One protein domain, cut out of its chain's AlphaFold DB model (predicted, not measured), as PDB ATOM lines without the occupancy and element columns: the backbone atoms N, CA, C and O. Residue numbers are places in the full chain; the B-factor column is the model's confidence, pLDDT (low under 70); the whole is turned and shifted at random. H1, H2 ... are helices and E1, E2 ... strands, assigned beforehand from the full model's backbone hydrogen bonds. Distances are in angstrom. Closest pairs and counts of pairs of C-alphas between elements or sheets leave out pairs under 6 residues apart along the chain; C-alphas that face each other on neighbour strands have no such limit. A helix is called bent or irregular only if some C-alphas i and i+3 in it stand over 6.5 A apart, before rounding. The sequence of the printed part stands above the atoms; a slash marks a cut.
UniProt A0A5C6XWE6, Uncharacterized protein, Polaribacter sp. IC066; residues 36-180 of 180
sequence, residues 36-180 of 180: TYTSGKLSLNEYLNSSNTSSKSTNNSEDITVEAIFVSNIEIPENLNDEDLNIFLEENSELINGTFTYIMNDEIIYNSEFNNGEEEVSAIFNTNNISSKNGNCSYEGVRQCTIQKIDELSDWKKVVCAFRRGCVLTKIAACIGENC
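Overview. This is residues 36 to 180 of the 180 residues of an uncharacterized protein of Polaribacter sp. IC066 (UniProt A0A5C6XWE6). A twisted sheet of five strands forms a wall, with three helices, H3, H4 and H5, covering one face and no named helix on the other. H2 packs on H4 beyond the helix layer, H1 lies toward the opposite end of the domain, and residues 49 to 54 stick out. The printed part has 145 residues, with five named helices and five named strands in the order E1 H1 E2 H2 E3 E4 E5 H3 H4 H5; the sheet, E1 - E2 - E3 - E4 - E5, is antiparallel throughout. The class is mixed, helices and strands, in two layers, helices on one face of a sheet. The whole is compact, with a radius of gyration of the C-alphas of 15.6 A and spans of 47 by 34 by 22 A.

Along the chain. E1, residues 36 to 38, begins at C-alpha 36 (-45.469, -35.768, 42.493). H1 is residues 44 to 50, E2 residues 65 to 72, 23.7 A long, and H2 residues 82 to 91. E3, residues 98 to 104, is 20.1 A long, E4, residues 107 to 115, 24.2 A, and E5, residues 118 to 124, 17.3 A. H3, residues 139 to 151, is 18.3 A long, and H4 is residues 155 to 163. H5, residues 165 to 179, is 22.7 A long and ends at C-alpha 179 (-12.851, -39.916, 37.256); it is irregular, with C-alphas 165 and 168 7.0 A apart.

Arrangement. In the sheet, N 37 and O 70 of E1 and E2 are 2.8 A apart, and N 69 and O 101 of E2 and E3 2.8 A. E3, E4 and E5 make a meander, each strand the antiparallel neighbour of the one before, and two hairpins, with N 100 and O 112 at 2.8 A and N 113 and O 121 at 2.9 A. H3 lies over E4, along the strands, at a height of 7.7 A over the sheet. H4, on the same face, comes closest to E2 at the C-alphas of Ala 68 and Ala 162, 4.7 A. H5, on that face too, touches H3 at a steep tilt of 58 degrees, opposite ways; the closest C-alphas, of Thr 146 and Ile 172, are 5.5 A apart. H2 touches H4, the closest C-alphas, of Leu 89 and Trp 156, being 6.6 A apart. H1 and H5 only just touch, with 3 pairs of C-alphas within 8 A, the closest those of Leu 44 and Leu 169, 6.5 A. H1, H2 and H3 have every O i to N i+4 pair within hydrogen-bond range, H4 3 of 5 and H5 10 of 11.

Size, cuts and confidence. The C-alphas farthest apart, of Asn 59 and Glu 94, are 47.7 A apart. The printed part has no cut. The links H1 to E2 and E5 to H3 are long, 14 residues each. The mean pLDDT of the printed part is 79.1; residues 50 to 62, 125 to 136, 165 to 166 and 179 to 180 are under 70.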
ATOM      1  N   THR A  36     -46.831 -35.267  42.257       93.44
ATOM      2  CA  THR A  36     -45.469 -35.768  42.493       93.44
ATOM      3  C   THR A  36     -45.100 -36.828  41.468       93.44
ATOM      4  O   THR A  36     -45.790 -37.835  41.322       93.44
ATOM      5  N   TYR A  37     -43.957 -36.634  40.823       90.94
ATOM      6  CA  TYR A  37     -43.375 -37.533  39.838       90.94
ATOM      7  C   TYR A  37     -42.015 -37.996  40.343       90.94
ATOM      8  O   TYR A  37     -41.194 -37.184  40.767       90.94
ATOM      9  N   THR A  38     -41.765 -39.302  40.310       89.56
ATOM     10  CA  THR A  38     -40.499 -39.886  40.770       89.56
ATOM     11  C   THR A  38     -39.938 -40.840  39.726       89.56
ATOM     12  O   THR A  38     -40.668 -41.632  39.120       89.56
ATOM     13  N   SER A  39     -38.615 -40.827  39.569       86.19
ATOM     14  CA  SER A  39     -37.893 -41.836  38.789       86.19
ATOM     15  C   SER A  39     -37.917 -43.220  39.460       86.19
ATOM     16  O   SER A  39     -37.528 -44.233  38.862       86.19
ATOM     17  N   GLY A  40     -38.321 -43.264  40.732       85.81
ATOM     18  CA  GLY A  40     -38.036 -44.338  41.666       85.81
ATOM     19  C   GLY A  40     -36.549 -44.398  42.022       85.81
ATOM     20  O   GLY A  40     -35.693 -43.877  41.299       85.81
ATOM     21  N   LYS A  41     -36.246 -45.088  43.124       87.94
ATOM     22  CA  LYS A  41     -34.872 -45.390  43.537       87.94
ATOM     23  C   LYS A  41     -34.238 -46.404  42.588       87.94
ATOM     24  O   LYS A  41     -34.849 -47.422  42.251       87.94
ATOM     25  N   LEU A  42     -33.020 -46.117  42.149       86.75
ATOM     26  CA  LEU A  42     -32.299 -46.900  41.152       86.75
ATOM     27  C   LEU A  42     -30.876 -47.183  41.603       86.75
ATOM     28  O   LEU A  42     -30.185 -46.267  42.037       86.75
ATOM     29  N   SER A  43     -30.434 -48.431  41.452       86.06
ATOM     30  CA  SER A  43     -29.057 -48.847  41.722       86.06
ATOM     31  C   SER A  43     -28.189 -48.694  40.471       86.06
ATOM     32  O   SER A  43     -28.540 -49.143  39.374       86.06
ATOM     33  N   LEU A  44     -27.018 -48.085  40.641       81.25
ATOM     34  CA  LEU A  44     -26.008 -47.993  39.596       81.25
ATOM     35  C   LEU A  44     -25.529 -49.382  39.159       81.25
ATOM     36  O   LEU A  44     -25.367 -49.621  37.961       81.25
ATOM     37  N   ASN A  45     -25.322 -50.306  40.099       78.81
ATOM     38  CA  ASN A  45     -24.865 -51.653  39.771       78.81
ATOM     39  C   ASN A  45     -25.906 -52.413  38.943       78.81
ATOM     40  O   ASN A  45     -25.553 -53.091  37.977       78.81
ATOM     41  N   GLU A  46     -27.193 -52.269  39.263       78.81
ATOM     42  CA  GLU A  46     -28.272 -52.835  38.446       78.81
ATOM     43  C   GLU A  46     -28.270 -52.249  37.025       78.81
ATOM     44  O   GLU A  46     -28.371 -52.990  36.043       78.81
ATOM     45  N   TYR A  47     -28.073 -50.935  36.892       74.19
ATOM     46  CA  TYR A  47     -28.001 -50.267  35.592       74.19
ATOM     47  C   TYR A  47     -26.808 -50.736  34.744       74.19
ATOM     48  O   TYR A  47     -26.974 -51.072  33.567       74.19
ATOM     49  N   LEU A  48     -25.611 -50.826  35.331       71.50
ATOM     50  CA  LEU A  48     -24.406 -51.303  34.642       71.50
ATOM     51  C   LEU A  48     -24.556 -52.765  34.193       71.50
ATOM     52  O   LEU A  48     -24.257 -53.095  33.045       71.50
ATOM     53  N   ASN A  49     -25.113 -53.624  35.051       70.12
ATOM     54  CA  ASN A  49     -25.356 -55.029  34.722       70.12
ATOM     55  C   ASN A  49     -26.428 -55.210  33.634       70.12
ATOM     56  O   ASN A  49     -26.310 -56.103  32.798       70.12
ATOM     57  N   SER A  50     -27.460 -54.361  33.613       69.69
ATOM     58  CA  SER A  50     -28.523 -54.426  32.598       69.69
ATOM     59  C   SER A  50     -28.101 -53.893  31.221       69.69
ATOM     60  O   SER A  50     -28.696 -54.259  30.208       69.69
ATOM     61  N   SER A  51     -27.063 -53.054  31.158       59.72
ATOM     62  CA  SER A  51     -26.653 -52.341  29.941       59.72
ATOM     63  C   SER A  51     -25.605 -53.069  29.080       59.72
ATOM     64  O   SER A  51     -25.108 -52.487  28.119       59.72
ATOM     65  N   ASN A  52     -25.267 -54.339  29.369       55.50
ATOM     66  CA  ASN A  52     -24.204 -55.110  28.685       55.50
ATOM     67  C   ASN A  52     -22.847 -54.378  28.612       55.50
ATOM     68  O   ASN A  52     -21.984 -54.717  27.796       55.50
ATOM     69  N   THR A  53     -22.630 -53.376  29.460       55.00
ATOM     70  CA  THR A  53     -21.360 -52.666  29.526       55.00
ATOM     71  C   THR A  53     -20.400 -53.515  30.348       55.00
ATOM     72  O   THR A  53     -20.566 -53.688  31.552       55.00
ATOM     73  N   SER A  54     -19.399 -54.104  29.686       44.84
ATOM     74  CA  SER A  54     -18.352 -54.907  30.325       44.84
ATOM     75  C   SER A  54     -17.511 -54.025  31.254       44.84
ATOM     76  O   SER A  54     -16.455 -53.517  30.872       44.84
ATOM     77  N   SER A  55     -17.993 -53.794  32.465       47.50
ATOM     78  CA  SER A  55     -17.304 -53.018  33.482       47.50
ATOM     79  C   SER A  55     -16.450 -53.975  34.311       47.50
ATOM     80  O   SER A  55     -16.919 -54.981  34.843       47.50
ATOM     81  N   LYS A  56     -15.140 -53.703  34.364       44.22
ATOM     82  CA  LYS A  56     -14.237 -54.355  35.316       44.22
ATOM     83  C   LYS A  56     -14.812 -54.110  36.705       44.22
ATOM     84  O   LYS A  56     -14.879 -52.967  37.129       44.22
ATOM     85  N   SER A  57     -15.215 -55.188  37.371       41.81
ATOM     86  CA  SER A  57     -15.687 -55.206  38.754       41.81
ATOM     87  C   SER A  57     -14.750 -54.388  39.652       41.81
ATOM     88  O   SER A  57     -13.681 -54.863  40.053       41.81
ATOM     89  N   THR A  58     -15.150 -53.162  39.975       44.50
ATOM     90  CA  THR A  58     -14.519 -52.353  41.012       44.50
ATOM     91  C   THR A  58     -14.978 -52.937  42.341       44.50
ATOM     92  O   THR A  58     -16.074 -52.673  42.821       44.50
ATOM     93  N   ASN A  59     -14.157 -53.822  42.896       39.66
ATOM     94  CA  ASN A  59     -14.488 -54.722  44.002       39.66
ATOM     95  C   ASN A  59     -14.710 -54.038  45.373       39.66
ATOM     96  O   ASN A  59     -14.450 -54.675  46.384       39.66
ATOM     97  N   ASN A  60     -15.119 -52.764  45.451       41.56
ATOM     98  CA  ASN A  60     -15.279 -52.070  46.742       41.56
ATOM     99  C   ASN A  60     -16.117 -50.772  46.743       41.56
ATOM    100  O   ASN A  60     -16.044 -50.037  47.727       41.56
ATOM    101  N   SER A  61     -16.893 -50.432  45.707       52.91
ATOM    102  CA  SER A  61     -17.765 -49.249  45.817       52.91
ATOM    103  C   SER A  61     -19.083 -49.628  46.486       52.91
ATOM    104  O   SER A  61     -19.768 -50.533  46.007       52.91
ATOM    105  N   GLU A  62     -19.441 -48.933  47.567       64.69
ATOM    106  CA  GLU A  62     -20.819 -48.890  48.068       64.69
ATOM    107  C   GLU A  62     -21.787 -48.718  46.890       64.69
ATOM    108  O   GLU A  62     -21.498 -47.973  45.948       64.69
ATOM    109  N   ASP A  63     -22.900 -49.455  46.901       77.19
ATOM    110  CA  ASP A  63     -23.872 -49.377  45.814       77.19
ATOM    111  C   ASP A  63     -24.464 -47.963  45.765       77.19
ATOM    112  O   ASP A  63     -25.101 -47.521  46.721       77.19
ATOM    113  N   ILE A  64     -24.212 -47.239  44.672       84.00
ATOM    114  CA  ILE A  64     -24.731 -45.884  44.489       84.00
ATOM    115  C   ILE A  64     -26.188 -46.004  44.065       84.00
ATOM    116  O   ILE A  64     -26.499 -46.557  43.008       84.00
ATOM    117  N   THR A  65     -27.072 -45.449  44.882       89.06
ATOM    118  CA  THR A  65     -28.504 -45.369  44.612       89.06
ATOM    119  C   THR A  65     -28.917 -43.940  44.342       89.06
ATOM    120  O   THR A  65     -28.413 -43.019  44.985       89.06
ATOM    121  N   VAL A  66     -29.833 -43.748  43.397       88.50
ATOM    122  CA  VAL A  66     -30.286 -42.416  42.994       88.50
ATOM    123  C   VAL A  66     -31.773 -42.341  42.731       88.50
ATOM    124  O   VAL A  66     -32.390 -43.321  42.313       88.50
ATOM    125  N   GLU A  67     -32.328 -41.161  42.971       90.88
ATOM    126  CA  GLU A  67     -33.733 -40.839  42.762       90.88
ATOM    127  C   GLU A  67     -33.876 -39.360  42.385       90.88
ATOM    128  O   GLU A  67     -33.225 -38.495  42.970       90.88
ATOM    129  N   ALA A  68     -34.725 -39.069  41.403       90.38
ATOM    130  CA  ALA A  68     -35.149 -37.720  41.063       90.38
ATOM    131  C   ALA A  68     -36.652 -37.586  41.314       90.38
ATOM    132  O   ALA A  68     -37.432 -38.448  40.904       90.38
ATOM    133  N   ILE A  69     -37.032 -36.500  41.978       92.19
ATOM    134  CA  ILE A  69     -38.404 -36.179  42.353       92.19
ATOM    135  C   ILE A  69     -38.739 -34.819  41.760       92.19
ATOM    136  O   ILE A  69     -37.966 -33.873  41.894       92.19
ATOM    137  N   PHE A  70     -39.893 -34.712  41.119       93.25
ATOM    138  CA  PHE A  70     -40.460 -33.448  40.688       93.25
ATOM    139  C   PHE A  70     -41.851 -33.297  41.291       93.25
ATOM    140  O   PHE A  70     -42.703 -34.163  41.106       93.25
ATOM    141  N   VAL A  71     -42.072 -32.211  42.021       94.69
ATOM    142  CA  VAL A  71     -43.385 -31.816  42.534       94.69
ATOM    143  C   VAL A  71     -43.847 -30.617  41.724       94.69
ATOM    144  O   VAL A  71     -43.080 -29.672  41.571       94.69
ATOM    145  N   SER A  72     -45.066 -30.647  41.193       93.88
ATOM    146  CA  SER A  72     -45.614 -29.570  40.367       93.88
ATOM    147  C   SER A  72     -47.047 -29.232  40.741       93.88
ATOM    148  O   SER A  72     -47.803 -30.100  41.166       93.88
ATOM    149  N   ASN A  73     -47.438 -27.980  40.526       94.31
ATOM    150  CA  ASN A  73     -48.826 -27.525  40.585       94.31
ATOM    151  C   ASN A  73     -49.678 -27.967  39.377       94.31
ATOM    152  O   ASN A  73     -50.891 -27.750  39.388       94.31
ATOM    153  N   ILE A  74     -49.070 -28.533  38.326       92.62
ATOM    154  CA  ILE A  74     -49.788 -29.011  37.141       92.62
ATOM    155  C   ILE A  74     -49.695 -30.529  36.975       92.62
ATOM    156  O   ILE A  74     -48.684 -31.174  37.278       92.62
ATOM    157  N   GLU A  75     -50.774 -31.100  36.447       93.44
ATOM    158  CA  GLU A  75     -50.797 -32.492  36.025       93.44
ATOM    159  C   GLU A  75     -50.064 -32.630  34.685       93.44
ATOM    160  O   GLU A  75     -50.395 -31.962  33.704       93.44
ATOM    161  N   ILE A  76     -49.065 -33.505  34.646       90.50
ATOM    162  CA  ILE A  76     -48.290 -33.844  33.460       90.50
ATOM    163  C   ILE A  76     -48.855 -35.163  32.931       90.50
ATOM    164  O   ILE A  76     -48.876 -36.148  33.675       90.50
ATOM    165  N   PRO A  77     -49.293 -35.217  31.660       90.25
ATOM    166  CA  PRO A  77     -49.854 -36.429  31.088       90.25
ATOM    167  C   PRO A  77     -48.903 -37.624  31.199       90.25
ATOM    168  O   PRO A  77     -47.710 -37.543  30.891       90.25
ATOM    169  N   GLU A  78     -49.447 -38.768  31.599       85.38
ATOM    170  CA  GLU A  78     -48.686 -40.012  31.632       85.38
ATOM    171  C   GLU A  78     -48.329 -40.490  30.213       85.38
ATOM    172  O   GLU A  78     -49.057 -40.263  29.247       85.38
ATOM    173  N   ASN A  79     -47.237 -41.252  30.097       84.44
ATOM    174  CA  ASN A  79     -46.818 -41.948  28.870       84.44
ATOM    175  C   ASN A  79     -46.423 -41.055  27.678       84.44
ATOM    176  O   ASN A  79     -46.309 -41.560  26.559       84.44
ATOM    177  N   LEU A  80     -46.150 -39.765  27.897       88.50
ATOM    178  CA  LEU A  80     -45.487 -38.931  26.891       88.50
ATOM    179  C   LEU A  80     -44.081 -39.468  26.607       88.50
ATOM    180  O   LEU A  80     -43.360 -39.847  27.537       88.50
ATOM    181  N   ASN A  81     -43.673 -39.487  25.335       88.31
ATOM    182  CA  ASN A  81     -42.271 -39.718  24.977       88.31
ATOM    183  C   ASN A  81     -41.415 -38.481  25.340       88.31
ATOM    184  O   ASN A  81     -41.933 -37.490  25.844       88.31
ATOM    185  N   ASP A  82     -40.094 -38.542  25.159       84.44
ATOM    186  CA  ASP A  82     -39.192 -37.455  25.589       84.44
ATOM    187  C   ASP A  82     -39.396 -36.150  24.808       84.44
ATOM    188  O   ASP A  82     -39.187 -35.069  25.352       84.44
ATOM    189  N   GLU A  83     -39.783 -36.243  23.537       88.69
ATOM    190  CA  GLU A  83     -40.048 -35.083  22.688       88.69
ATOM    191  C   GLU A  83     -41.371 -34.426  23.089       88.69
ATOM    192  O   GLU A  83     -41.386 -33.243  23.414       88.69
ATOM    193  N   ASP A  84     -42.442 -35.214  23.198       91.25
ATOM    194  CA  ASP A  84     -43.768 -34.743  23.606       91.25
ATOM    195  C   ASP A  84     -43.761 -34.185  25.035       91.25
ATOM    196  O   ASP A  84     -44.441 -33.203  25.321       91.25
ATOM    197  N   LEU A  85     -42.979 -34.785  25.940       90.56
ATOM    198  CA  LEU A  85     -42.817 -34.281  27.301       90.56
ATOM    199  C   LEU A  85     -42.094 -32.931  27.313       90.56
ATOM    200  O   LEU A  85     -42.525 -32.032  28.028       90.56
ATOM    201  N   ASN A  86     -41.024 -32.765  26.527       88.56
ATOM    202  CA  ASN A  86     -40.353 -31.467  26.417       88.56
ATOM    203  C   ASN A  86     -41.290 -30.408  25.831       88.56
ATOM    204  O   ASN A  86     -41.375 -29.322  26.389       88.56
ATOM    205  N   ILE A  87     -42.029 -30.739  24.768       91.00
ATOM    206  CA  ILE A  87     -43.012 -29.831  24.165       91.00
ATOM    207  C   ILE A  87     -44.063 -29.427  25.201       91.00
ATOM    208  O   ILE A  87     -44.316 -28.241  25.377       91.00
ATOM    209  N   PHE A  88     -44.621 -30.387  25.944       92.56
ATOM    210  CA  PHE A  88     -45.598 -30.097  26.991       92.56
ATOM    211  C   PHE A  88     -45.036 -29.144  28.054       92.56
ATOM    212  O   PHE A  88     -45.701 -28.179  28.427       92.56
ATOM    213  N   LEU A  89     -43.819 -29.403  28.541       91.12
ATOM    214  CA  LEU A  89     -43.163 -28.565  29.548       91.12
ATOM    215  C   LEU A  89     -42.864 -27.157  29.016       91.12
ATOM    216  O   LEU A  89     -43.064 -26.187  29.736       91.12
ATOM    217  N   GLU A  90     -42.436 -27.029  27.760       90.56
ATOM    218  CA  GLU A  90     -42.173 -25.737  27.120       90.56
ATOM    219  C   GLU A  90     -43.466 -24.933  26.912       90.56
ATOM    220  O   GLU A  90     -43.533 -23.762  27.289       90.56
ATOM    221  N   GLU A  91     -44.516 -25.566  26.379       93.12
ATOM    222  CA  GLU A  91     -45.817 -24.934  26.114       93.12
ATOM    223  C   GLU A  91     -46.530 -24.476  27.392       93.12
ATOM    224  O   GLU A  91     -47.284 -23.504  27.361       93.12
ATOM    225  N   ASN A  92     -46.289 -25.160  28.512       92.69
ATOM    226  CA  ASN A  92     -46.897 -24.848  29.806       92.69
ATOM    227  C   ASN A  92     -45.922 -24.175  30.778       92.69
ATOM    228  O   ASN A  92     -46.284 -23.985  31.935       92.69
ATOM    229  N   SER A  93     -44.718 -23.812  30.332       90.12
ATOM    230  CA  SER A  93     -43.620 -23.352  31.193       90.12
ATOM    231  C   SER A  93     -44.056 -22.261  32.174       90.12
ATOM    232  O   SER A  93     -43.946 -22.460  33.379       90.12
ATOM    233  N   GLU A  94     -44.682 -21.187  31.689       91.50
ATOM    234  CA  GLU A  94     -45.174 -20.057  32.501       91.50
ATOM    235  C   GLU A  94     -46.218 -20.433  33.573       91.50
ATOM    236  O   GLU A  94     -46.498 -19.643  34.472       91.50
ATOM    237  N   LEU A  95     -46.815 -21.624  33.490       91.06
ATOM    238  CA  LEU A  95     -47.820 -22.122  34.434       91.06
ATOM    239  C   LEU A  95     -47.228 -23.075  35.479       91.06
ATOM    240  O   LEU A  95     -47.910 -23.415  36.451       91.06
ATOM    241  N   ILE A  96     -45.987 -23.524  35.276       90.62
ATOM    242  CA  ILE A  96     -45.328 -24.512  36.123       90.62
ATOM    243  C   ILE A  96     -44.687 -23.815  37.317       90.62
ATOM    244  O   ILE A  96     -43.688 -23.107  37.198       90.62
ATOM    245  N   ASN A  97     -45.236 -24.121  38.484       92.94
ATOM    246  CA  ASN A  97     -44.607 -23.939  39.779       92.94
ATOM    247  C   ASN A  97     -44.269 -25.316  40.342       92.94
ATOM    248  O   ASN A  97     -45.068 -26.254  40.244       92.94
ATOM    249  N   GLY A  98     -43.090 -25.463  40.927       92.25
ATOM    250  CA  GLY A  98     -42.688 -26.769  41.408       92.25
ATOM    251  C   GLY A  98     -41.323 -26.828  42.052       92.25
ATOM    252  O   GLY A  98     -40.605 -25.842  42.174       92.25
ATOM    253  N   THR A  99     -40.953 -28.030  42.463       93.06
ATOM    254  CA  THR A  99     -39.653 -28.312  43.053       93.06
ATOM    255  C   THR A  99     -39.082 -29.573  42.433       93.06
ATOM    256  O   THR A  99     -39.730 -30.619  42.419       93.06
ATOM    257  N   PHE A 100     -37.860 -29.478  41.922       91.31
ATOM    258  CA  PHE A 100     -37.072 -30.624  41.499       91.31
ATOM    259  C   PHE A 100     -36.041 -30.955  42.570       91.31
ATOM    260  O   PHE A 100     -35.182 -30.139  42.894       91.31
ATOM    261  N   THR A 101     -36.086 -32.177  43.078       91.62
ATOM    262  CA  THR A 101     -35.159 -32.681  44.084       91.62
ATOM    263  C   THR A 101     -34.405 -33.875  43.531       91.62
ATOM    264  O   THR A 101     -34.981 -34.791  42.945       91.62
ATOM    265  N   TYR A 102     -33.101 -33.892  43.769       89.12
ATOM    266  CA  TYR A 102     -32.237 -34.995  43.405       89.12
ATOM    267  C   TYR A 102     -31.557 -35.591  44.636       89.12
ATOM    268  O   TYR A 102     -30.933 -34.883  45.436       89.12
ATOM    269  N   ILE A 103     -31.684 -36.909  44.762       90.12
ATOM    270  CA  ILE A 103     -31.269 -37.698  45.915       90.12
ATOM    271  C   ILE A 103     -30.233 -38.731  45.468       90.12
ATOM    272  O   ILE A 103     -30.434 -39.451  44.488       90.12
ATOM    273  N   MET A 104     -29.131 -38.825  46.209       87.94
ATOM    274  CA  MET A 104     -28.099 -39.848  46.046       87.94
ATOM    275  C   MET A 104     -27.802 -40.476  47.403       87.94
ATOM    276  O   MET A 104     -27.531 -39.758  48.360       87.94
ATOM    277  N   ASN A 105     -27.869 -41.806  47.489       89.81
ATOM    278  CA  ASN A 105     -27.698 -42.568  48.732       89.81
ATOM    279  C   ASN A 105     -28.528 -42.014  49.901       89.81
ATOM    280  O   ASN A 105     -28.028 -41.858  51.009       89.81
ATOM    281  N   ASP A 106     -29.802 -41.719  49.629       89.56
ATOM    282  CA  ASP A 106     -30.762 -41.168  50.597       89.56
ATOM    283  C   ASP A 106     -30.420 -39.751  51.114       89.56
ATOM    284  O   ASP A 106     -31.072 -39.246  52.027       89.56
ATOM    285  N   GLU A 107     -29.455 -39.067  50.493       89.38
ATOM    286  CA  GLU A 107     -29.130 -37.664  50.753       89.38
ATOM    287  C   GLU A 107     -29.621 -36.769  49.614       89.38
ATOM    288  O   GLU A 107     -29.358 -37.042  48.443       89.38
ATOM    289  N   ILE A 108     -30.287 -35.654  49.937       89.56
ATOM    290  CA  ILE A 108     -30.571 -34.607  48.948       89.56
ATOM    291  C   ILE A 108     -29.247 -33.951  48.578       89.56
ATOM    292  O   ILE A 108     -28.544 -33.415  49.437       89.56
ATOM    293  N   ILE A 109     -28.906 -33.977  47.296       85.62
ATOM    294  CA  ILE A 109     -27.655 -33.401  46.799       85.62
ATOM    295  C   ILE A 109     -27.883 -32.189  45.897       85.62
ATOM    296  O   ILE A 109     -26.978 -31.369  45.745       85.62
ATOM    297  N   TYR A 110     -29.095 -32.041  45.364       86.12
ATOM    298  CA  TYR A 110     -29.515 -30.887  44.579       86.12
ATOM    299  C   TYR A 110     -31.017 -30.652  44.758       86.12
ATOM    300  O   TYR A 110     -31.794 -31.606  44.788       86.12
ATOM    301  N   ASN A 111     -31.417 -29.391  44.877       89.62
ATOM    302  CA  ASN A 111     -32.814 -28.980  44.889       89.62
ATOM    303  C   ASN A 111     -32.980 -27.699  44.080       89.62
ATOM    304  O   ASN A 111     -32.147 -26.806  44.195       89.62
ATOM    305  N   SER A 112     -34.051 -27.609  43.306       89.25
ATOM    306  CA  SER A 112     -34.369 -26.462  42.467       89.25
ATOM    307  C   SER A 112     -35.844 -26.109  42.601       89.25
ATOM    308  O   SER A 112     -36.687 -27.007  42.601       89.25
ATOM    309  N   GLU A 113     -36.149 -24.825  42.754       91.56
ATOM    310  CA  GLU A 113     -37.510 -24.290  42.774       91.56
ATOM    311  C   GLU A 113     -37.820 -23.588  41.448       91.56
ATOM    312  O   GLU A 113     -37.056 -22.732  40.998       91.56
ATOM    313  N   PHE A 114     -38.951 -23.959  40.850       89.88
ATOM    314  CA  PHE A 114     -39.486 -23.370  39.629       89.88
ATOM    315  C   PHE A 114     -40.670 -22.475  39.974       89.88
ATOM    316  O   PHE A 114     -41.610 -22.932  40.630       89.88
ATOM    317  N   ASN A 115     -40.638 -21.235  39.492       91.12
ATOM    318  CA  ASN A 115     -41.726 -20.274  39.610       91.12
ATOM    319  C   ASN A 115     -42.049 -19.707  38.224       91.12
ATOM    320  O   ASN A 115     -41.201 -19.091  37.585       91.12
ATOM    321  N   ASN A 116     -43.270 -19.937  37.746       90.38
ATOM    322  CA  ASN A 116     -43.729 -19.603  36.396       90.38
ATOM    323  C   ASN A 116     -42.732 -20.052  35.313       90.38
ATOM    324  O   ASN A 116     -42.420 -19.311  34.384       90.38
ATOM    325  N   GLY A 117     -42.195 -21.261  35.470       83.44
ATOM    326  CA  GLY A 117     -41.282 -21.870  34.509       83.44
ATOM    327  C   GLY A 117     -39.832 -21.415  34.564       83.44
ATOM    328  O   GLY A 117     -39.021 -21.946  33.809       83.44
ATOM    329  N   GLU A 118     -39.489 -20.488  35.454       87.12
ATOM    330  CA  GLU A 118     -38.113 -20.058  35.676       87.12
ATOM    331  C   GLU A 118     -37.554 -20.703  36.946       87.12
ATOM    332  O   GLU A 118     -38.207 -20.736  37.992       87.12
ATOM    333  N   GLU A 119     -36.334 -21.233  36.864       86.31
ATOM    334  CA  GLU A 119     -35.582 -21.669  38.038       86.31
ATOM    335  C   GLU A 119     -35.149 -20.445  38.866       86.31
ATOM    336  O   GLU A 119     -34.276 -19.679  38.455       86.31
ATOM    337  N   GLU A 120     -35.742 -20.253  40.048       82.44
ATOM    338  CA  GLU A 120     -35.420 -19.113  40.921       82.44
ATOM    339  C   GLU A 120     -34.352 -19.446  41.968       82.44
ATOM    340  O   GLU A 120     -33.514 -18.606  42.310       82.44
ATOM    341  N   VAL A 121     -34.374 -20.669  42.505       76.75
ATOM    342  CA  VAL A 121     -33.479 -21.079  43.592       76.75
ATOM    343  C   VAL A 121     -32.945 -22.471  43.321       76.75
ATOM    344  O   VAL A 121     -33.668 -23.448  43.478       76.75
ATOM    345  N   SER A 122     -31.652 -22.572  43.013       77.62
ATOM    346  CA  SER A 122     -30.923 -23.837  43.033       77.62
ATOM    347  C   SER A 122     -30.052 -23.928  44.292       77.62
ATOM    348  O   SER A 122     -29.206 -23.080  44.586       77.62
ATOM    349  N   ALA A 123     -30.284 -24.966  45.091       77.06
ATOM    350  CA  ALA A 123     -29.508 -25.290  46.274       77.06
ATOM    351  C   ALA A 123     -28.727 -26.580  46.027       77.06
ATOM    352  O   ALA A 123     -29.290 -27.671  45.912       77.06
ATOM    353  N   ILE A 124     -27.403 -26.453  45.993       76.75
ATOM    354  CA  ILE A 124     -26.492 -27.592  46.038       76.75
ATOM    355  C   ILE A 124     -26.150 -27.845  47.505       76.75
ATOM    356  O   ILE A 124     -25.576 -26.986  48.178       76.75
ATOM    357  N   PHE A 125     -26.489 -29.027  48.008       69.69
ATOM    358  CA  PHE A 125     -26.203 -29.406  49.391       69.69
ATOM    359  C   PHE A 125     -24.820 -30.063  49.488       69.69
ATOM    360  O   PHE A 125     -24.355 -30.677  48.531       69.69
ATOM    361  N   ASN A 126     -24.143 -29.941  50.637       60.16
ATOM    362  CA  ASN A 126     -22.799 -30.497  50.889       60.16
ATOM    363  C   ASN A 126     -21.758 -30.116  49.810       60.16
ATOM    364  O   ASN A 126     -21.221 -30.973  49.108       60.16
ATOM    365  N   THR A 127     -21.462 -28.818  49.686       55.53
ATOM    366  CA  THR A 127     -20.556 -28.221  48.682       55.53
ATOM    367  C   THR A 127     -19.104 -28.089  49.144       55.53
ATOM    368  O   THR A 127     -18.416 -27.165  48.711       55.53
ATOM    369  N   ASN A 128     -18.609 -28.965  50.028       50.78
ATOM    370  CA  ASN A 128     -17.227 -28.881  50.518       50.78
ATOM    371  C   ASN A 128     -16.237 -28.952  49.337       50.78
ATOM    372  O   ASN A 128     -15.879 -30.029  48.880       50.78
ATOM    373  N   ASN A 129     -15.828 -27.772  48.856       48.38
ATOM    374  CA  ASN A 129     -15.062 -27.510  47.641       48.38
ATOM    375  C   ASN A 129     -15.552 -28.291  46.413       48.38
ATOM    376  O   ASN A 129     -15.042 -29.376  46.145       48.38
ATOM    377  N   ILE A 130     -16.435 -27.681  45.610       52.25
ATOM    378  CA  ILE A 130     -16.634 -28.028  44.190       52.25
ATOM    379  C   ILE A 130     -15.308 -27.739  43.465       52.25
ATOM    380  O   ILE A 130     -15.106 -26.701  42.837       52.25
ATOM    381  N   SER A 131     -14.329 -28.617  43.646       49.91
ATOM    382  CA  SER A 131     -13.091 -28.594  42.894       49.91
ATOM    383  C   SER A 131     -13.315 -29.521  41.716       49.91
ATOM    384  O   SER A 131     -13.225 -30.737  41.841       49.91
ATOM    385  N   SER A 132     -13.603 -28.929  40.558       49.00
ATOM    386  CA  SER A 132     -13.851 -29.604  39.272       49.00
ATOM    387  C   SER A 132     -12.676 -30.445  38.750       49.00
ATOM    388  O   SER A 132     -12.692 -30.938  37.624       49.00
ATOM    389  N   LYS A 133     -11.624 -30.610  39.549       49.91
ATOM    390  CA  LYS A 133     -10.484 -31.466  39.273       49.91
ATOM    391  C   LYS A 133      -9.999 -32.022  40.593       49.91
ATOM    392  O   LYS A 133      -9.412 -31.269  41.354       49.91
ATOM    393  N   ASN A 134     -10.208 -33.315  40.828       45.66
ATOM    394  CA  ASN A 134      -9.192 -34.199  41.407       45.66
ATOM    395  C   ASN A 134      -9.690 -35.650  41.401       45.66
ATOM    396  O   ASN A 134     -10.135 -36.152  42.426       45.66
ATOM    397  N   GLY A 135      -9.602 -36.292  40.229       50.47
ATOM    398  CA  GLY A 135      -9.001 -37.616  39.994       50.47
ATOM    399  C   GLY A 135      -9.048 -38.688  41.086       50.47
ATOM    400  O   GLY A 135      -8.073 -39.415  41.242       50.47
ATOM    401  N   ASN A 136     -10.135 -38.792  41.841       59.56
ATOM    402  CA  ASN A 136     -10.355 -39.860  42.795       59.56
ATOM    403  C   ASN A 136     -11.689 -40.510  42.460       59.56
ATOM    404  O   ASN A 136     -12.727 -39.850  42.491       59.56
ATOM    405  N   CYS A 137     -11.659 -41.822  42.236       70.81
ATOM    406  CA  CYS A 137     -12.833 -42.689  42.156       70.81
ATOM    407  C   CYS A 137     -13.556 -42.827  43.515       70.81
ATOM    408  O   CYS A 137     -13.974 -43.911  43.917       70.81
ATOM    409  N   SER A 138     -13.621 -41.746  44.292       77.00
ATOM    410  CA  SER A 138     -14.331 -41.690  45.558       77.00
ATOM    411  C   SER A 138     -15.796 -41.340  45.316       77.00
ATOM    412  O   SER A 138     -16.139 -40.665  44.343       77.00
ATOM    413  N   TYR A 139     -16.651 -41.754  46.251       79.31
ATOM    414  CA  TYR A 139     -18.061 -41.370  46.271       79.31
ATOM    415  C   TYR A 139     -18.242 -39.852  46.129       79.31
ATOM    416  O   TYR A 139     -18.982 -39.401  45.261       79.31
ATOM    417  N   GLU A 140     -17.493 -39.060  46.905       78.19
ATOM    418  CA  GLU A 140     -17.591 -37.597  46.859       78.19
ATOM    419  C   GLU A 140     -17.177 -37.021  45.494       78.19
ATOM    420  O   GLU A 140     -17.819 -36.097  45.002       78.19
ATOM    421  N   GLY A 141     -16.164 -37.594  44.833       76.12
ATOM    422  CA  GLY A 141     -15.762 -37.165  43.489       76.12
ATOM    423  C   GLY A 141     -16.857 -37.412  42.448       76.12
ATOM    424  O   GLY A 141     -17.197 -36.522  41.665       76.12
ATOM    425  N   VAL A 142     -17.471 -38.599  42.479       79.88
ATOM    426  CA  VAL A 142     -18.594 -38.953  41.593       79.88
ATOM    427  C   VAL A 142     -19.816 -38.081  41.884       79.88
ATOM    428  O   VAL A 142     -20.449 -37.580  40.952       79.88
ATOM    429  N   ARG A 143     -20.127 -37.856  43.162       82.88
ATOM    430  CA  ARG A 143     -21.232 -37.008  43.618       82.88
ATOM    431  C   ARG A 143     -21.086 -35.573  43.113       82.88
ATOM    432  O   ARG A 143     -22.007 -35.073  42.471       82.88
ATOM    433  N   GLN A 144     -19.931 -34.937  43.319       81.00
ATOM    434  CA  GLN A 144     -19.684 -33.563  42.864       81.00
ATOM    435  C   GLN A 144     -19.744 -33.427  41.341       81.00
ATOM    436  O   GLN A 144     -20.391 -32.511  40.834       81.00
ATOM    437  N   CYS A 145     -19.137 -34.362  40.605       82.19
ATOM    438  CA  CYS A 145     -19.249 -34.385  39.148       82.19
ATOM    439  C   CYS A 145     -20.711 -34.527  38.696       82.19
ATOM    440  O   CYS A 145     -21.146 -33.856  37.760       82.19
ATOM    441  N   THR A 146     -21.490 -35.377  39.371       84.06
ATOM    442  CA  THR A 146     -22.895 -35.610  39.015       84.06
ATOM    443  C   THR A 146     -23.731 -34.355  39.238       84.06
ATOM    444  O   THR A 146     -24.507 -33.992  38.359       84.06
ATOM    445  N   ILE A 147     -23.537 -33.668  40.368       83.62
ATOM    446  CA  ILE A 147     -24.175 -32.377  40.655       83.62
ATOM    447  C   ILE A 147     -23.861 -31.376  39.542       83.62
ATOM    448  O   ILE A 147     -24.783 -30.797  38.983       83.62
ATOM    449  N   GLN A 148     -22.584 -31.224  39.170       83.06
ATOM    450  CA  GLN A 148     -22.184 -30.300  38.107       83.06
ATOM    451  C   GLN A 148     -22.874 -30.636  36.777       83.06
ATOM    452  O   GLN A 148     -23.435 -29.760  36.127       83.06
ATOM    453  N   LYS A 149     -22.891 -31.913  36.377       84.75
ATOM    454  CA  LYS A 149     -23.543 -32.328  35.127       84.75
ATOM    455  C   LYS A 149     -25.066 -32.160  35.142       84.75
ATOM    456  O   LYS A 149     -25.648 -32.103  34.061       84.75
ATOM    457  N   ILE A 150     -25.709 -32.171  36.312       84.00
ATOM    458  CA  ILE A 150     -27.147 -31.896  36.465       84.00
ATOM    459  C   ILE A 150     -27.411 -30.395  36.403       84.00
ATOM    460  O   ILE A 150     -28.350 -29.982  35.734       84.00
ATOM    461  N   ASP A 151     -26.565 -29.594  37.044       81.69
ATOM    462  CA  ASP A 151     -26.647 -28.134  37.016       81.69
ATOM    463  C   ASP A 151     -26.456 -27.574  35.594       81.69
ATOM    464  O   ASP A 151     -27.140 -26.645  35.188       81.69
ATOM    465  N   GLU A 152     -25.603 -28.215  34.788       83.81
ATOM    466  CA  GLU A 152     -25.393 -27.892  33.368       83.81
ATOM    467  C   GLU A 152     -26.568 -28.289  32.443       83.81
ATOM    468  O   GLU A 152     -26.547 -27.976  31.247       83.81
ATOM    469  N   LEU A 153     -27.582 -29.014  32.935       83.38
ATOM    470  CA  LEU A 153     -28.782 -29.305  32.147       83.38
ATOM    471  C   LEU A 153     -29.670 -28.066  32.059       83.38
ATOM    472  O   LEU A 153     -29.787 -27.306  33.011       83.38
ATOM    473  N   SER A 154     -30.374 -27.915  30.937       84.00
ATOM    474  CA  SER A 154     -31.488 -26.971  30.889       84.00
ATOM    475  C   SER A 154     -32.579 -27.387  31.875       84.00
ATOM    476  O   SER A 154     -32.801 -28.580  32.093       84.00
ATOM    477  N   ASP A 155     -33.299 -26.406  32.395       84.69
ATOM    478  CA  ASP A 155     -34.396 -26.520  33.359       84.69
ATOM    479  C   ASP A 155     -35.335 -27.691  33.054       84.69
ATOM    480  O   ASP A 155     -35.451 -28.644  33.829       84.69
ATOM    481  N   TRP A 156     -35.887 -27.726  31.841       84.75
ATOM    482  CA  TRP A 156     -36.811 -28.789  31.437       84.75
ATOM    483  C   TRP A 156     -36.154 -30.150  31.255       84.75
ATOM    484  O   TRP A 156     -36.781 -31.177  31.505       84.75
ATOM    485  N   LYS A 157     -34.856 -30.195  30.939       83.69
ATOM    486  CA  LYS A 157     -34.126 -31.467  30.935       83.69
ATOM    487  C   LYS A 157     -33.970 -32.016  32.345       83.69
ATOM    488  O   LYS A 157     -34.038 -33.233  32.487       83.69
ATOM    489  N   LYS A 158     -33.807 -31.172  33.372       84.69
ATOM    490  CA  LYS A 158     -33.805 -31.621  34.777       84.69
ATOM    491  C   LYS A 158     -35.140 -32.295  35.104       84.69
ATOM    492  O   LYS A 158     -35.147 -33.436  35.561       84.69
ATOM    493  N   VAL A 159     -36.256 -31.655  34.747       83.38
ATOM    494  CA  VAL A 159     -37.607 -32.207  34.947       83.38
ATOM    495  C   VAL A 159     -37.801 -33.527  34.198       83.38
ATOM    496  O   VAL A 159     -38.214 -34.511  34.807       83.38
ATOM    497  N   VAL A 160     -37.410 -33.622  32.922       85.25
ATOM    498  CA  VAL A 160     -37.461 -34.885  32.156       85.25
ATOM    499  C   VAL A 160     -36.713 -36.018  32.871       85.25
ATOM    500  O   VAL A 160     -37.150 -37.170  32.835       85.25
ATOM    501  N   CYS A 161     -35.620 -35.720  33.579       81.69
ATOM    502  CA  CYS A 161     -34.880 -36.728  34.338       81.69
ATOM    503  C   CYS A 161     -35.664 -37.297  35.533       81.69
ATOM    504  O   CYS A 161     -35.442 -38.458  35.870       81.69
ATOM    505  N   ALA A 162     -36.623 -36.562  36.112       80.81
ATOM    506  CA  ALA A 162     -37.556 -37.112  37.105       80.81
ATOM    507  C   ALA A 162     -38.525 -38.137  36.487       80.81
ATOM    508  O   ALA A 162     -38.880 -39.123  37.124       80.81
ATOM    509  N   PHE A 163     -38.896 -37.969  35.215       82.56
ATOM    510  CA  PHE A 163     -39.772 -38.902  34.495       82.56
ATOM    511  C   PHE A 163     -39.030 -40.102  33.899       82.56
ATOM    512  O   PHE A 163     -39.654 -41.090  33.497       82.56
ATOM    513  N   ARG A 164     -37.698 -40.024  33.787       81.12
ATOM    514  CA  ARG A 164     -36.875 -41.019  33.093       81.12
ATOM    515  C   ARG A 164     -35.807 -41.594  33.995       81.12
ATOM    516  O   ARG A 164     -34.729 -41.028  34.161       81.12
ATOM    517  N   ARG A 165     -36.072 -42.829  34.425       68.75
ATOM    518  CA  ARG A 165     -35.190 -43.670  35.250       68.75
ATOM    519  C   ARG A 165     -33.720 -43.625  34.792       68.75
ATOM    520  O   ARG A 165     -32.810 -43.532  35.601       68.75
ATOM    521  N   GLY A 166     -33.461 -43.625  33.484       69.00
ATOM    522  CA  GLY A 166     -32.096 -43.664  32.948       69.00
ATOM    523  C   GLY A 166     -31.326 -42.338  32.945       69.00
ATOM    524  O   GLY A 166     -30.097 -42.382  32.936       69.00
ATOM    525  N   CYS A 167     -31.987 -41.172  32.945       78.81
ATOM    526  CA  CYS A 167     -31.284 -39.904  32.698       78.81
ATOM    527  C   CYS A 167     -30.170 -39.677  33.730       78.81
ATOM    528  O   CYS A 167     -29.008 -39.474  33.381       78.81
ATOM    529  N   VAL A 168     -30.518 -39.767  35.006       76.12
ATOM    530  CA  VAL A 168     -29.598 -39.498  36.107       76.12
ATOM    531  C   VAL A 168     -28.443 -40.504  36.134       76.12
ATOM    532  O   VAL A 168     -27.276 -40.126  36.250       76.12
ATOM    533  N   LEU A 169     -28.751 -41.789  35.949       77.69
ATOM    534  CA  LEU A 169     -27.758 -42.862  35.927       77.69
ATOM    535  C   LEU A 169     -26.713 -42.662  34.824       77.69
ATOM    536  O   LEU A 169     -25.532 -42.927  35.046       77.69
ATOM    537  N   THR A 170     -27.108 -42.133  33.659       80.00
ATOM    538  CA  THR A 170     -26.142 -41.814  32.594       80.00
ATOM    539  C   THR A 170     -25.149 -40.727  33.006       80.00
ATOM    540  O   THR A 170     -23.987 -40.791  32.609       80.00
ATOM    541  N   LYS A 171     -25.561 -39.756  33.836       81.75
ATOM    542  CA  LYS A 171     -24.670 -38.698  34.338       81.75
ATOM    543  C   LYS A 171     -23.653 -39.247  35.327       81.75
ATOM    544  O   LYS A 171     -22.471 -38.943  35.202       81.75
ATOM    545  N   ILE A 172     -24.090 -40.121  36.229       80.00
ATOM    546  CA  ILE A 172     -23.213 -40.809  37.186       80.00
ATOM    547  C   ILE A 172     -22.218 -41.706  36.455       80.00
ATOM    548  O   ILE A 172     -21.022 -41.643  36.721       80.00
ATOM    549  N   ALA A 173     -22.689 -42.513  35.499       77.44
ATOM    550  CA  ALA A 173     -21.828 -43.392  34.712       77.44
ATOM    551  C   ALA A 173     -20.774 -42.598  33.924       77.44
ATOM    552  O   ALA A 173     -19.608 -42.992  33.888       77.44
ATOM    553  N   ALA A 174     -21.155 -41.451  33.348       80.94
ATOM    554  CA  ALA A 174     -20.209 -40.538  32.711       80.94
ATOM    555  C   ALA A 174     -19.180 -39.996  33.715       80.94
ATOM    556  O   ALA A 174     -17.988 -40.002  33.428       80.94
ATOM    557  N   CYS A 175     -19.616 -39.595  34.911       80.38
ATOM    558  CA  CYS A 175     -18.724 -39.122  35.968       80.38
ATOM    559  C   CYS A 175     -17.747 -40.186  36.465       80.38
ATOM    560  O   CYS A 175     -16.586 -39.871  36.709       80.38
ATOM    561  N   ILE A 176     -18.176 -41.442  36.569       77.19
ATOM    562  CA  ILE A 176     -17.291 -42.570  36.873       77.19
ATOM    563  C   ILE A 176     -16.273 -42.752  35.746       77.19
ATOM    564  O   ILE A 176     -15.079 -42.815  36.016       77.19
ATOM    565  N   GLY A 177     -16.716 -42.765  34.485       72.81
ATOM    566  CA  GLY A 177     -15.816 -42.887  33.334       72.81
ATOM    567  C   GLY A 177     -14.791 -41.752  33.223       72.81
ATOM    568  O   GLY A 177     -13.679 -41.979  32.757       72.81
ATOM    569  N   GLU A 178     -15.144 -40.545  33.665       71.88
ATOM    570  CA  GLU A 178     -14.251 -39.380  33.681       71.88
ATOM    571  C   GLU A 178     -13.275 -39.372  34.875       71.88
ATOM    572  O   GLU A 178     -12.217 -38.749  34.771       71.88
ATOM    573  N   ASN A 179     -13.592 -40.045  35.991       67.38
ATOM    574  CA  ASN A 179     -12.851 -39.916  37.256       67.38
ATOM    575  C   ASN A 179     -12.180 -41.205  37.802       67.38
ATOM    576  O   ASN A 179     -11.452 -41.079  38.791       67.38
ATOM    577  N   CYS A 180     -12.390 -42.402  37.223       66.19
ATOM    578  CA  CYS A 180     -12.008 -43.700  37.841       66.19
ATOM    579  C   CYS A 180     -10.912 -44.567  37.159       66.19
ATOM    580  O   CYS A 180     -11.025 -44.857  35.953       66.19
TER     581      CYS A 180